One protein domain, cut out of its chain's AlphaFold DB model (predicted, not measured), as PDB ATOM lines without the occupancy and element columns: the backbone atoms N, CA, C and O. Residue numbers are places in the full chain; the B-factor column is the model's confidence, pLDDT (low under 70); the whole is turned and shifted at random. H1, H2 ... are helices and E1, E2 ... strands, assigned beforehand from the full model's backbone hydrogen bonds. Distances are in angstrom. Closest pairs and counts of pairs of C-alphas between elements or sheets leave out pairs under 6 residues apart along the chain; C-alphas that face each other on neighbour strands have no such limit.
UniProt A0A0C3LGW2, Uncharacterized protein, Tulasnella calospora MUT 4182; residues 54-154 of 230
ATOM      1  N   VAL A  54      -0.969  60.737   4.164       54.69
ATOM      2  CA  VAL A  54      -1.566  60.411   5.466       54.69
ATOM      3  C   VAL A  54      -2.446  59.164   5.351       54.69
ATOM      4  O   VAL A  54      -2.212  58.204   6.086       54.69
ATOM      5  N   GLU A  55      -3.329  59.089   4.352       56.31
ATOM      6  CA  GLU A  55      -4.245  57.943   4.179       56.31
ATOM      7  C   GLU A  55      -3.519  56.620   3.886       56.31
ATOM      8  O   GLU A  55      -3.867  55.552   4.399       56.31
ATOM      9  N   ARG A  56      -2.428  56.673   3.112       59.44
ATOM     10  CA  ARG A  56      -1.608  55.485   2.829       59.44
ATOM     11  C   ARG A  56      -0.873  54.967   4.070       59.44
ATOM     12  O   ARG A  56      -0.489  53.806   4.131       59.44
ATOM     13  N   SER A  57      -0.647  55.830   5.059       61.56
ATOM     14  CA  SER A  57       0.069  55.476   6.287       61.56
ATOM     15  C   SER A  57      -0.838  54.881   7.368       61.56
ATOM     16  O   SER A  57      -0.364  54.065   8.163       61.56
ATOM     17  N   GLU A  58      -2.111  55.275   7.366       71.88
ATOM     18  CA  GLU A  58      -3.162  54.800   8.266       71.88
ATOM     19  C   GLU A  58      -3.611  53.385   7.874       71.88
ATOM     20  O   GLU A  58      -3.596  52.472   8.698       71.88
ATOM     21  N   THR A  59      -3.818  53.157   6.574       77.81
ATOM     22  CA  THR A  59      -4.116  51.829   6.007       77.81
ATOM     23  C   THR A  59      -3.020  50.794   6.295       77.81
ATOM     24  O   THR A  59      -3.313  49.662   6.682       77.81
ATOM     25  N   ASP A  60      -1.744  51.185   6.197       82.00
ATOM     26  CA  ASP A  60      -0.601  50.336   6.559       82.00
ATOM     27  C   ASP A  60      -0.593  49.945   8.051       82.00
ATOM     28  O   ASP A  60      -0.164  48.840   8.412       82.00
ATOM     29  N   PHE A  61      -0.994  50.868   8.931       88.56
ATOM     30  CA  PHE A  61      -1.000  50.655  10.378       88.56
ATOM     31  C   PHE A  61      -2.094  49.662  10.777       88.56
ATOM     32  O   PHE A  61      -1.790  48.666  11.446       88.56
ATOM     33  N   GLU A  62      -3.326  49.902  10.325       89.94
ATOM     34  CA  GLU A  62      -4.485  49.058  10.624       89.94
ATOM     35  C   GLU A  62      -4.310  47.643  10.071       89.94
ATOM     36  O   GLU A  62      -4.536  46.659  10.783       89.94
ATOM     37  N   PHE A  63      -3.827  47.524   8.829       90.62
ATOM     38  CA  PHE A  63      -3.537  46.233   8.209       90.62
ATOM     39  C   PHE A  63      -2.568  45.404   9.061       90.62
ATOM     40  O   PHE A  63      -2.789  44.213   9.315       90.62
ATOM     41  N   MET A  64      -1.491  46.032   9.542       92.00
ATOM     42  CA  MET A  64      -0.509  45.359  10.384       92.00
ATOM     43  C   MET A  64      -1.110  44.946  11.732       92.00
ATOM     44  O   MET A  64      -0.864  43.829  12.190       92.00
ATOM     45  N   GLU A  65      -1.927  45.793  12.356       93.12
ATOM     46  CA  GLU A  65      -2.573  45.483  13.633       93.12
ATOM     47  C   GLU A  65      -3.554  44.303  13.512       93.12
ATOM     48  O   GLU A  65      -3.518  43.370  14.321       93.12
ATOM     49  N   GLN A  66      -4.386  44.291  12.468       94.31
ATOM     50  CA  GLN A  66      -5.302  43.184  12.175       94.31
ATOM     51  C   GLN A  66      -4.540  41.879  11.918       94.31
ATOM     52  O   GLN A  66      -4.895  40.825  12.457       94.31
ATOM     53  N   THR A  67      -3.441  41.958  11.165       94.50
ATOM     54  CA  THR A  67      -2.553  40.819  10.900       94.50
ATOM     55  C   THR A  67      -1.979  40.254  12.201       94.50
ATOM     56  O   THR A  67      -2.060  39.046  12.441       94.50
ATOM     57  N   LEU A  68      -1.455  41.107  13.089       94.81
ATOM     58  CA  LEU A  68      -0.906  40.691  14.384       94.81
ATOM     59  C   LEU A  68      -1.975  40.050  15.281       94.81
ATOM     60  O   LEU A  68      -1.719  38.997  15.871       94.81
ATOM     61  N   LYS A  69      -3.190  40.615  15.333       94.94
ATOM     62  CA  LYS A  69      -4.337  40.028  16.055       94.94
ATOM     63  C   LYS A  69      -4.701  38.647  15.503       94.94
ATOM     64  O   LYS A  69      -4.903  37.706  16.274       94.94
ATOM     65  N   GLY A  70      -4.724  38.495  14.178       94.00
ATOM     66  CA  GLY A  70      -4.986  37.221  13.508       94.00
ATOM     67  C   GLY A  70      -3.919  36.160  13.798       94.00
ATOM     68  O   GLY A  70      -4.246  35.007  14.088       94.00
ATOM     69  N   ILE A  71      -2.634  36.532  13.778       92.50
ATOM     70  CA  ILE A  71      -1.532  35.638  14.168       92.50
ATOM     71  C   ILE A  71      -1.676  35.230  15.641       92.50
ATOM     72  O   ILE A  71      -1.626  34.040  15.951       92.50
ATOM     73  N   LEU A  72      -1.914  36.184  16.544       94.00
ATOM     74  CA  LEU A  72      -2.040  35.910  17.974       94.00
ATOM     75  C   LEU A  72      -3.197  34.949  18.277       94.00
ATOM     76  O   LEU A  72      -3.036  34.032  19.082       94.00
ATOM     77  N   LYS A  73      -4.343  35.117  17.605       93.38
ATOM     78  CA  LYS A  73      -5.496  34.211  17.722       93.38
ATOM     79  C   LYS A  73      -5.137  32.786  17.290       93.38
ATOM     80  O   LYS A  73      -5.460  31.841  18.008       93.38
ATOM     81  N   ARG A  74      -4.426  32.631  16.166       91.44
ATOM     82  CA  ARG A  74      -3.956  31.321  15.674       91.44
ATOM     83  C   ARG A  74      -2.995  30.647  16.656       91.44
ATOM     84  O   ARG A  74      -3.142  29.459  16.918       91.44
ATOM     85  N   ILE A  75      -2.057  31.400  17.236       89.94
ATOM     86  CA  ILE A  75      -1.091  30.863  18.207       89.94
ATOM     87  C   ILE A  75      -1.787  30.435  19.498       89.94
ATOM     88  O   ILE A  75      -1.552  29.324  19.966       89.94
ATOM     89  N   LYS A  76      -2.676  31.272  20.051       87.94
ATOM     90  CA  LYS A  76      -3.422  30.958  21.282       87.94
ATOM     91  C   LYS A  76      -4.355  29.755  21.127       87.94
ATOM     92  O   LYS A  76      -4.557  29.030  22.090       87.94
ATOM     93  N   GLY A  77      -4.905  29.540  19.930       87.31
ATOM     94  CA  GLY A  77      -5.709  28.355  19.618       87.31
ATOM     95  C   GLY A  77      -4.889  27.085  19.362       87.31
ATOM     96  O   GLY A  77      -5.461  26.006  19.251       87.31
ATOM     97  N   SER A  78      -3.561  27.186  19.252       86.31
ATOM     98  CA  SER A  78      -2.693  26.033  19.015       86.31
ATOM     99  C   SER A  78      -2.261  25.382  20.333       86.31
ATOM    100  O   SER A  78      -1.861  26.061  21.276       86.31
ATOM    101  N   ALA A  79      -2.246  24.049  20.385       79.75
ATOM    102  CA  ALA A  79      -1.786  23.297  21.560       79.75
ATOM    103  C   ALA A  79      -0.283  23.489  21.882       79.75
ATOM    104  O   ALA A  79       0.185  23.056  22.930       79.75
ATOM    105  N   LYS A  80       0.491  24.106  20.975       79.06
ATOM    106  CA  LYS A  80       1.947  24.308  21.076       79.06
ATOM    107  C   LYS A  80       2.317  25.787  20.929       79.06
ATOM    108  O   LYS A  80       3.207  26.123  20.150       79.06
ATOM    109  N   ALA A  81       1.621  26.670  21.639       81.19
ATOM    110  CA  ALA A  81       1.939  28.092  21.625       81.19
ATOM    111  C   ALA A  81       3.367  28.341  22.156       81.19
ATOM    112  O   ALA A  81       3.649  28.097  23.330       81.19
ATOM    113  N   ASP A  82       4.276  28.834  21.309       85.50
ATOM    114  CA  ASP A  82       5.604  29.271  21.754       85.50
ATOM    115  C   ASP A  82       5.483  30.647  22.428       85.50
ATOM    116  O   ASP A  82       5.139  31.648  21.796       85.50
ATOM    117  N   LEU A  83       5.808  30.710  23.723       88.44
ATOM    118  CA  LEU A  83       5.835  31.948  24.514       88.44
ATOM    119  C   LEU A  83       6.678  33.045  23.857       88.44
ATOM    120  O   LEU A  83       6.378  34.233  23.977       88.44
ATOM    121  N   ARG A  84       7.735  32.661  23.140       88.94
ATOM    122  CA  ARG A  84       8.602  33.619  22.457       88.94
ATOM    123  C   ARG A  84       7.915  34.254  21.251       88.94
ATOM    124  O   ARG A  84       8.222  35.395  20.939       88.94
ATOM    125  N   ASP A  85       7.034  33.534  20.559       90.81
ATOM    126  CA  ASP A  85       6.277  34.091  19.430       90.81
ATOM    127  C   ASP A  85       5.241  35.102  19.929       90.81
ATOM    128  O   ASP A  85       5.078  36.168  19.338       90.81
ATOM    129  N   ILE A  86       4.618  34.827  21.078       92.44
ATOM    130  CA  ILE A  86       3.735  35.779  21.766       92.44
ATOM    131  C   ILE A  86       4.512  37.048  22.151       92.44
ATOM    132  O   ILE A  86       4.049  38.160  21.893       92.44
ATOM    133  N   ALA A  87       5.712  36.893  22.719       92.69
ATOM    134  CA  ALA A  87       6.576  38.022  23.058       92.69
ATOM    135  C   ALA A  87       7.017  38.813  21.812       92.69
ATOM    136  O   ALA A  87       7.001  40.041  21.834       92.69
ATOM    137  N   ASP A  88       7.370  38.131  20.718       93.06
ATOM    138  CA  ASP A  88       7.713  38.774  19.447       93.06
ATOM    139  C   ASP A  88       6.533  39.595  18.898       93.06
ATOM    140  O   ASP A  88       6.735  40.734  18.482       93.06
ATOM    141  N   ILE A  89       5.303  39.067  18.941       94.88
ATOM    142  CA  ILE A  89       4.095  39.791  18.508       94.88
ATOM    143  C   ILE A  89       3.877  41.049  19.346       94.88
ATOM    144  O   ILE A  89       3.625  42.106  18.776       94.88
ATOM    145  N   ALA A  90       4.005  40.960  20.673       95.25
ATOM    146  CA  ALA A  90       3.858  42.119  21.552       95.25
ATOM    147  C   ALA A  90       4.882  43.215  21.211       95.25
ATOM    148  O   ALA A  90       4.516  44.368  21.009       95.25
ATOM    149  N   ILE A  91       6.154  42.843  21.033       95.50
ATOM    150  CA  ILE A  91       7.222  43.790  20.673       95.50
ATOM    151  C   ILE A  91       6.964  44.430  19.297       95.50
ATOM    152  O   ILE A  91       7.253  45.610  19.095       95.50
ATOM    153  N   ILE A  92       6.443  43.668  18.334       96.00
ATOM    154  CA  ILE A  92       6.121  44.190  16.999       96.00
ATOM    155  C   ILE A  92       4.874  45.085  17.040       96.00
ATOM    156  O   ILE A  92       4.816  46.068  16.302       96.00
ATOM    157  N   SER A  93       3.917  44.798  17.923       96.19
ATOM    158  CA  SER A  93       2.771  45.672  18.192       96.19
ATOM    159  C   SER A  93       3.229  47.021  18.749       96.19
ATOM    160  O   SER A  93       2.885  48.054  18.177       96.19
ATOM    161  N   ASP A  94       4.084  47.017  19.782       96.00
ATOM    162  CA  ASP A  94       4.692  48.235  20.348       96.00
ATOM    163  C   ASP A  94       5.411  49.047  19.254       96.00
ATOM    164  O   ASP A  94       5.296  50.270  19.169       96.00
ATOM    165  N   TYR A  95       6.135  48.351  18.371       96.62
ATOM    166  CA  TYR A  95       6.824  48.962  17.237       96.62
ATOM    167  C   TYR A  95       5.862  49.631  16.260       96.62
ATOM    168  O   TYR A  95       6.141  50.743  15.814       96.62
ATOM    169  N   ASN A  96       4.745  48.987  15.927       95.69
ATOM    170  CA  ASN A  96       3.772  49.548  14.995       95.69
ATOM    171  C   ASN A  96       3.139  50.832  15.553       95.69
ATOM    172  O   ASN A  96       3.070  51.833  14.841       95.69
ATOM    173  N   VAL A  97       2.776  50.828  16.843       95.56
ATOM    174  CA  VAL A  97       2.239  52.004  17.551       95.56
ATOM    175  C   VAL A  97       3.240  53.159  17.537       95.56
ATOM    176  O   VAL A  97       2.893  54.276  17.158       95.56
ATOM    177  N   LEU A  98       4.507  52.894  17.873       95.62
ATOM    178  CA  LEU A  98       5.542  53.930  17.866       95.62
ATOM    179  C   LEU A  98       5.816  54.478  16.465       95.62
ATOM    180  O   LEU A  98       5.991  55.681  16.308       95.62
ATOM    181  N   VAL A  99       5.845  53.628  15.435       94.81
ATOM    182  CA  VAL A  99       6.019  54.097  14.052       94.81
ATOM    183  C   VAL A  99       4.868  55.004  13.634       94.81
ATOM    184  O   VAL A  99       5.127  56.017  12.991       94.81
ATOM    185  N   HIS A 100       3.629  54.659  13.987       93.94
ATOM    186  CA  HIS A 100       2.473  55.500  13.699       93.94
ATOM    187  C   HIS A 100       2.599  56.861  14.391       93.94
ATOM    188  O   HIS A 100       2.534  57.890  13.729       93.94
ATOM    189  N   HIS A 101       2.895  56.877  15.691       94.44
ATOM    190  CA  HIS A 101       3.054  58.122  16.441       94.44
ATOM    191  C   HIS A 101       4.170  59.017  15.880       94.44
ATOM    192  O   HIS A 101       3.947  60.191  15.605       94.44
ATOM    193  N   LEU A 102       5.343  58.445  15.595       94.19
ATOM    194  CA  LEU A 102       6.477  59.189  15.038       94.19
ATOM    195  C   LEU A 102       6.217  59.711  13.616       94.19
ATOM    196  O   LEU A 102       6.843  60.682  13.193       94.19
ATOM    197  N   ARG A 103       5.317  59.076  12.854       92.25
ATOM    198  CA  ARG A 103       4.855  59.616  11.567       92.25
ATOM    199  C   ARG A 103       3.993  60.858  11.776       92.25
ATOM    200  O   ARG A 103       4.210  61.839  11.075       92.25
ATOM    201  N   GLN A 104       3.076  60.824  12.747       90.25
ATOM    202  CA  GLN A 104       2.225  61.972  13.085       90.25
ATOM    203  C   GLN A 104       3.046  63.163  13.602       90.25
ATOM    204  O   GLN A 104       2.743  64.310  13.299       90.25
ATOM    205  N   GLU A 105       4.139  62.892  14.315       92.25
ATOM    206  CA  GLU A 105       5.099  63.908  14.768       92.25
ATOM    207  C   GLU A 105       6.024  64.445  13.652       92.25
ATOM    208  O   GLU A 105       6.773  65.391  13.880       92.25
ATOM    209  N   GLY A 106       6.003  63.863  12.446       91.62
ATOM    210  CA  GLY A 106       6.798  64.343  11.309       91.62
ATOM    211  C   GLY A 106       8.285  63.962  11.335       91.62
ATOM    212  O   GLY A 106       9.099  64.626  10.691       91.62
ATOM    213  N   HIS A 107       8.676  62.896  12.043       90.62
ATOM    214  CA  HIS A 107      10.073  62.439  12.047       90.62
ATOM    215  C   HIS A 107      10.522  61.964  10.661       90.62
ATOM    216  O   HIS A 107       9.809  61.232   9.979       90.62
ATOM    217  N   SER A 108      11.763  62.287  10.281       89.88
ATOM    218  CA  SER A 108      12.346  61.894   8.985       89.88
ATOM    219  C   SER A 108      12.482  60.368   8.819       89.88
ATOM    220  O   SER A 108      12.311  59.830   7.726       89.88
ATOM    221  N   SER A 109      12.743  59.634   9.910       92.56
ATOM    222  CA  SER A 109      12.963  58.178   9.876       92.56
ATOM    223  C   SER A 109      12.228  57.420  10.996       92.56
ATOM    224  O   SER A 109      12.872  56.820  11.867       92.56
ATOM    225  N   PRO A 110      10.883  57.358  10.967       94.44
ATOM    226  CA  PRO A 110      10.075  56.846  12.081       94.44
ATOM    227  C   PRO A 110      10.336  55.360  12.367       94.44
ATOM    228  O   PRO A 110      10.415  54.942  13.518       94.44
ATOM    229  N   LYS A 111      10.564  54.547  11.323       94.38
ATOM    230  CA  LYS A 111      10.904  53.116  11.456       94.38
ATOM    231  C   LYS A 111      12.223  52.894  12.214       94.38
ATOM    232  O   LYS A 111      12.341  51.957  13.001       94.38
ATOM    233  N   MET A 112      13.239  53.715  11.943       95.81
ATOM    234  CA  MET A 112      14.561  53.587  12.566       95.81
ATOM    235  C   MET A 112      14.485  53.985  14.042       95.81
ATOM    236  O   MET A 112      14.855  53.189  14.905       95.81
ATOM    237  N   GLU A 113      13.921  55.162  14.301       96.12
ATOM    238  CA  GLU A 113      13.707  55.753  15.622       96.12
ATOM    239  C   GLU A 113      12.901  54.813  16.538       96.12
ATOM    240  O   GLU A 113      13.391  54.413  17.594       96.12
ATOM    241  N   ALA A 114      11.731  54.335  16.089       96.88
ATOM    242  CA  ALA A 114      10.897  53.393  16.844       96.88
ATOM    243  C   ALA A 114      11.665  52.126  17.240       96.88
ATOM    244  O   ALA A 114      11.620  51.677  18.386       96.88
ATOM    245  N   SER A 115      12.406  51.544  16.289       96.94
ATOM    246  CA  SER A 115      13.160  50.315  16.545       96.94
ATOM    247  C   SER A 115      14.284  50.510  17.562       96.94
ATOM    248  O   SER A 115      14.571  49.597  18.335       96.94
ATOM    249  N   MET A 116      14.904  51.694  17.577       96.56
ATOM    250  CA  MET A 116      15.948  52.040  18.536       96.56
ATOM    251  C   MET A 116      15.374  52.303  19.927       96.56
ATOM    252  O   MET A 116      15.914  51.757  20.887       96.56
ATOM    253  N   ARG A 117      14.254  53.031  20.038       95.69
ATOM    254  CA  ARG A 117      13.576  53.275  21.324       95.69
ATOM    255  C   ARG A 117      13.139  51.971  21.995       95.69
ATOM    256  O   ARG A 117      13.375  51.778  23.183       95.69
ATOM    257  N   ILE A 118      12.591  51.025  21.227       95.75
ATOM    258  CA  ILE A 118      12.242  49.696  21.757       95.75
ATOM    259  C   ILE A 118      13.489  48.909  22.157       95.75
ATOM    260  O   ILE A 118      13.494  48.231  23.178       95.75
ATOM    261  N   ALA A 119      14.562  48.967  21.368       94.62
ATOM    262  CA  ALA A 119      15.795  48.278  21.731       94.62
ATOM    263  C   ALA A 119      16.359  48.810  23.062       94.62
ATOM    264  O   ALA A 119      16.745  48.025  23.923       94.62
ATOM    265  N   GLN A 120      16.317  50.128  23.259       92.38
ATOM    266  CA  GLN A 120      16.746  50.780  24.493       92.38
ATOM    267  C   GLN A 120      15.871  50.416  25.700       92.38
ATOM    268  O   GLN A 120      16.399  50.240  26.794       92.38
ATOM    269  N   SER A 121      14.557  50.253  25.514       91.50
ATOM    270  CA  SER A 121      13.645  49.904  26.612       91.50
ATOM    271  C   SER A 121      13.699  48.428  27.018       91.50
ATOM    272  O   SER A 121      13.377  48.080  28.154       91.50
ATOM    273  N   LYS A 122      14.104  47.527  26.115       89.44
ATOM    274  CA  LYS A 122      14.199  46.092  26.409       89.44
ATOM    275  C   LYS A 122      15.571  45.765  26.998       89.44
ATOM    276  O   LYS A 122      16.600  46.028  26.385       89.44
ATOM    277  N   LEU A 123      15.591  45.107  28.153       84.88
ATOM    278  CA  LEU A 123      16.825  44.706  28.835       84.88
ATOM    279  C   LEU A 123      17.305  43.315  28.376       84.88
ATOM    280  O   LEU A 123      16.517  42.441  28.004       84.88
ATOM    281  N   THR A 124      18.622  43.115  28.334       79.31
ATOM    282  CA  THR A 124      19.291  41.851  27.955       79.31
ATOM    283  C   THR A 124      19.835  41.076  29.145       79.31
ATOM    284  O   THR A 124      19.875  39.851  29.082       79.31
ATOM    285  N   GLY A 125      20.257  41.785  30.184       82.50
ATOM    286  CA  GLY A 125      20.967  41.258  31.338       82.50
ATOM    287  C   GLY A 125      21.581  42.409  32.126       82.50
ATOM    288  O   GLY A 125      21.238  43.572  31.896       82.50
ATOM    289  N   THR A 126      22.498  42.084  33.026       84.56
ATOM    290  CA  THR A 126      23.234  43.048  33.844       84.56
ATOM    291  C   THR A 126      24.712  43.040  33.468       84.56
ATOM    292  O   THR A 126      25.271  42.003  33.109       84.56
ATOM    293  N   SER A 127      25.343  44.210  33.526       82.75
ATOM    294  CA  SER A 127      26.795  44.354  33.459       82.75
ATOM    295  C   SER A 127      27.451  43.657  34.652       82.75
ATOM    296  O   SER A 127      26.792  43.358  35.650       82.75
ATOM    297  N   HIS A 128      28.764  43.447  34.570       77.50
ATOM    298  CA  HIS A 128      29.581  43.013  35.705       77.50
ATOM    299  C   HIS A 128      29.455  43.977  36.903       77.50
ATOM    300  O   HIS A 128      29.551  43.562  38.050       77.50
ATOM    301  N   GLU A 129      29.163  45.249  36.629       83.31
ATOM    302  CA  GLU A 129      28.910  46.314  37.614       83.31
ATOM    303  C   GLU A 129      27.442  46.373  38.087       83.31
ATOM    304  O   GLU A 129      27.058  47.270  38.827       83.31
ATOM    305  N   GLY A 130      26.580  45.451  37.641       84.62
ATOM    306  CA  GLY A 130      25.169  45.384  38.044       84.62
ATOM    307  C   GLY A 130      24.210  46.285  37.254       84.62
ATOM    308  O   GLY A 130      22.997  46.167  37.411       84.62
ATOM    309  N   HIS A 131      24.705  47.140  36.354       84.81
ATOM    310  CA  HIS A 131      23.847  48.013  35.544       84.81
ATOM    311  C   HIS A 131      23.057  47.248  34.469       84.81
ATOM    312  O   HIS A 131      23.614  46.365  33.811       84.81
ATOM    313  N   PRO A 132      21.775  47.581  34.233       83.88
ATOM    314  CA  PRO A 132      20.969  46.924  33.213       83.88
ATOM    315  C   PRO A 132      21.476  47.263  31.803       83.88
ATOM    316  O   PRO A 132      21.639  48.426  31.440       83.88
ATOM    317  N   ILE A 133      21.699  46.238  30.980       86.44
ATOM    318  CA  ILE A 133      22.163  46.393  29.598       86.44
ATOM    319  C   ILE A 133      20.958  46.347  28.662       86.44
ATOM    320  O   ILE A 133      20.293  45.313  28.531       86.44
ATOM    321  N   ALA A 134      20.693  47.449  27.968       89.19
ATOM    322  CA  ALA A 134      19.656  47.513  26.946       89.19
ATOM    323  C   ALA A 134      19.997  46.676  25.700       89.19
ATOM    324  O   ALA A 134      21.159  46.384  25.400       89.19
ATOM    325  N   LYS A 135      18.982  46.298  24.918       87.50
ATOM    326  CA  LYS A 135      19.199  45.643  23.625       87.50
ATOM    327  C   LYS A 135      19.844  46.656  22.666       87.50
ATOM    328  O   LYS A 135      19.399  47.786  22.505       87.50
ATOM    329  N   GLY A 136      20.919  46.242  21.996       90.81
ATOM    330  CA  GLY A 136      21.671  47.118  21.093       90.81
ATOM    331  C   GLY A 136      21.080  47.248  19.683       90.81
ATOM    332  O   GLY A 136      20.069  46.638  19.327       90.81
ATOM    333  N   LYS A 137      21.806  47.963  18.812       94.88
ATOM    334  CA  LYS A 137      21.463  48.196  17.389       94.88
ATOM    335  C   LYS A 137      21.128  46.914  16.612       94.88
ATOM    336  O   LYS A 137      20.340  46.946  15.670       94.88
ATOM    337  N   TRP A 138      21.729  45.778  16.977       94.19
ATOM    338  CA  TRP A 138      21.422  44.487  16.356       94.19
ATOM    339  C   TRP A 138      19.955  44.094  16.544       94.19
ATOM    340  O   TRP A 138      19.313  43.694  15.575       94.19
ATOM    341  N   PHE A 139      19.403  44.281  17.744       95.38
ATOM    342  CA  PHE A 139      18.007  43.968  18.034       95.38
ATOM    343  C   PHE A 139      17.057  44.873  17.248       95.38
ATOM    344  O   PHE A 139      16.147  44.370  16.600       95.38
ATOM    345  N   ALA A 140      17.334  46.181  17.198       96.62
ATOM    346  CA  ALA A 140      16.569  47.133  16.390       96.62
ATOM    347  C   ALA A 140      16.523  46.735  14.901       96.62
ATOM    348  O   ALA A 140      15.477  46.794  14.253       96.62
ATOM    349  N   ARG A 141      17.652  46.267  14.343       96.81
ATOM    350  CA  ARG A 141      17.699  45.733  12.968       96.81
ATOM    351  C   ARG A 141      16.836  44.482  12.809       96.81
ATOM    352  O   ARG A 141      16.121  44.380  11.817       96.81
ATOM    353  N   GLN A 142      16.903  43.545  13.754       95.31
ATOM    354  CA  GLN A 142      16.086  42.330  13.707       95.31
ATOM    355  C   GLN A 142      14.595  42.648  13.815       95.31
ATOM    356  O   GLN A 142      13.812  42.119  13.036       95.31
ATOM    357  N   LEU A 143      14.213  43.558  14.710       95.94
ATOM    358  CA  LEU A 143      12.832  43.998  14.879       95.94
ATOM    359  C   LEU A 143      12.259  44.568  13.578       95.94
ATOM    360  O   LEU A 143      11.201  44.131  13.134       95.94
ATOM    361  N   ARG A 144      12.998  45.461  12.906       96.06
ATOM    362  CA  ARG A 144      12.587  45.998  11.599       96.06
ATOM    363  C   ARG A 144      12.435  44.907  10.543       96.06
ATOM    364  O   ARG A 144      11.450  44.920   9.815       96.06
ATOM    365  N   LYS A 145      13.366  43.949  10.483       95.81
ATOM    366  CA  LYS A 145      13.274  42.809   9.554       95.81
ATOM    367  C   LYS A 145      12.043  41.942   9.823       95.81
ATOM    368  O   LYS A 145      11.370  41.560   8.875       95.81
ATOM    369  N   LYS A 146      11.729  41.656  11.092       95.25
ATOM    370  CA  LYS A 146      10.527  40.894  11.468       95.25
ATOM    371  C   LYS A 146       9.248  41.641  11.091       95.25
ATOM    372  O   LYS A 146       8.353  41.047  10.505       95.25
ATOM    373  N   ALA A 147       9.186  42.934  11.400       95.62
ATOM    374  CA  ALA A 147       8.043  43.775  11.065       95.62
ATOM    375  C   ALA A 147       7.811  43.837   9.547       95.62
ATOM    376  O   ALA A 147       6.683  43.684   9.089       95.62
ATOM    377  N   GLU A 148       8.877  44.006   8.763       94.69
ATOM    378  CA  GLU A 148       8.785  44.022   7.302       94.69
ATOM    379  C   GLU A 148       8.353  42.662   6.738       94.69
ATOM    380  O   GLU A 148       7.504  42.607   5.857       94.69
ATOM    381  N   HIS A 149       8.860  41.561   7.301       95.00
ATOM    382  CA  HIS A 149       8.426  40.221   6.917       95.00
ATOM    383  C   HIS A 149       6.918  40.038   7.116       95.00
ATOM    384  O   HIS A 149       6.240  39.648   6.176       95.00
ATOM    385  N   ILE A 150       6.380  40.408   8.284       94.69
ATOM    386  CA  ILE A 150       4.938  40.302   8.565       94.69
ATOM    387  C   ILE A 150       4.114  41.143   7.591       94.69
ATOM    388  O   ILE A 150       3.059  40.693   7.158       94.69
ATOM    389  N   ARG A 151       4.585  42.341   7.220       92.19
ATOM    390  CA  ARG A 151       3.894  43.174   6.222       92.19
ATOM    391  C   ARG A 151       3.823  42.500   4.857       92.19
ATOM    392  O   ARG A 151       2.804  42.606   4.191       92.19
ATOM    393  N   MET A 152       4.889  41.812   4.455       91.75
ATOM    394  CA  MET A 152       4.955  41.143   3.156       91.75
ATOM    395  C   MET A 152       4.215  39.800   3.130       91.75
ATOM    396  O   MET A 152       3.618  39.463   2.114       91.75
ATOM    397  N   THR A 153       4.275  39.014   4.208       92.69
ATOM    398  CA  THR A 153       3.815  37.611   4.210       92.69
ATOM    399  C   THR A 153       2.572  37.355   5.057       92.69
ATOM    400  O   THR A 153       1.961  36.295   4.934       92.69
ATOM    401  N   GLY A 154       2.202  38.269   5.957       91.56
ATOM    402  CA  GLY A 154       1.119  38.052   6.920       91.56
ATOM    403  C   GLY A 154       1.419  36.976   7.978       91.56
ATOM    404  O   GLY A 154       0.501  36.462   8.632       91.56
TER     405      GLY A 154
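AT A GLANCE: This is residues 54 to 154 of the 230 residues of an uncharacterized protein of Tulasnella calospora MUT 4182 (UniProt A0A0C3LGW2). A long helical hairpin, H1 and H2, is crossed on one side by H4 at about a right angle, while the shorter H3 packs on both H2 and H4. A small two-stranded hairpin, E1 and E2, lies beyond H3 at the edge away from H1. The printed part has 101 residues with four named helices and two named strands, in the order H1, H2, H3, E1, E2, H4; the sheet, ordered E1 - E2, is antiparallel, and the class is mostly helix. The whole is only just compact, close to loose, with a radius of gyration of the C-alphas of 15.0 A, and flat, spanning 47 by 43 by 17 A.

HOW THE PARTS SIT: E1, residues 123 to 126, and E2, residues 132 to 134, form an antiparallel hairpin, their directions 145 degrees apart. N 124 and O 133 are within hydrogen-bond range at 2.8 A, and N 133 and O 125 at 2.9 A. The closest C-alphas of E2 and H3, residues 110 to 121, are those of Ala 134 and Gln 120, 5.0 A apart. H3 touches H4, residues 137 to 153, at a steep tilt of 53 degrees, opposite ways, with the C-alphas of Ser 115 and Ala 140 closest at 4.7 A. H3 also touches H2, residues 83 to 104, at a steep tilt of 49 degrees, opposite ways, with Leu 102 and Pro 110 the closest C-alphas at 5.2 A. H2 and H1, residues 54 to 76, form a helical hairpin and touch at a shallow tilt of 12 degrees, opposite ways, with the C-alphas of Leu 68 and Ile 89 closest at 6.5 A. H4 only just touches H2, with 3 pairs of C-alphas within 8 A, the closest Ile 92 and Ala 147 at 6.3 A; they are about perpendicular at 89 degrees. H4 only just touches H1 too, with 3 such pairs, the closest Met 64 and Arg 151 at 6.4 A; they are about perpendicular at 90 degrees. H1 is apart from H3, E1 and E2. In H2, H3 and H4 every O i to N i+4 pair is within hydrogen-bond range; in H1 18 of 19 are.

IN THESE COORDINATES: H1 measures 33.5 A from first to last C-alpha, beginning at C-alpha 54 (-1.566, 60.411, 5.466). H2 measures 32.3 A, H3 16.5 A, E1 8.3 A and E2 6.4 A. H4 measures 24.4 A and ends at C-alpha 153 (3.815, 37.611, 4.210).

THE WHOLE: The two C-alphas farthest apart, Glu 55 and His 128, are 48.6 A from each other. The printed part has no cut and no long link. The mean pLDDT of the printed part is 89.9; residues 54 to 57 are under 70.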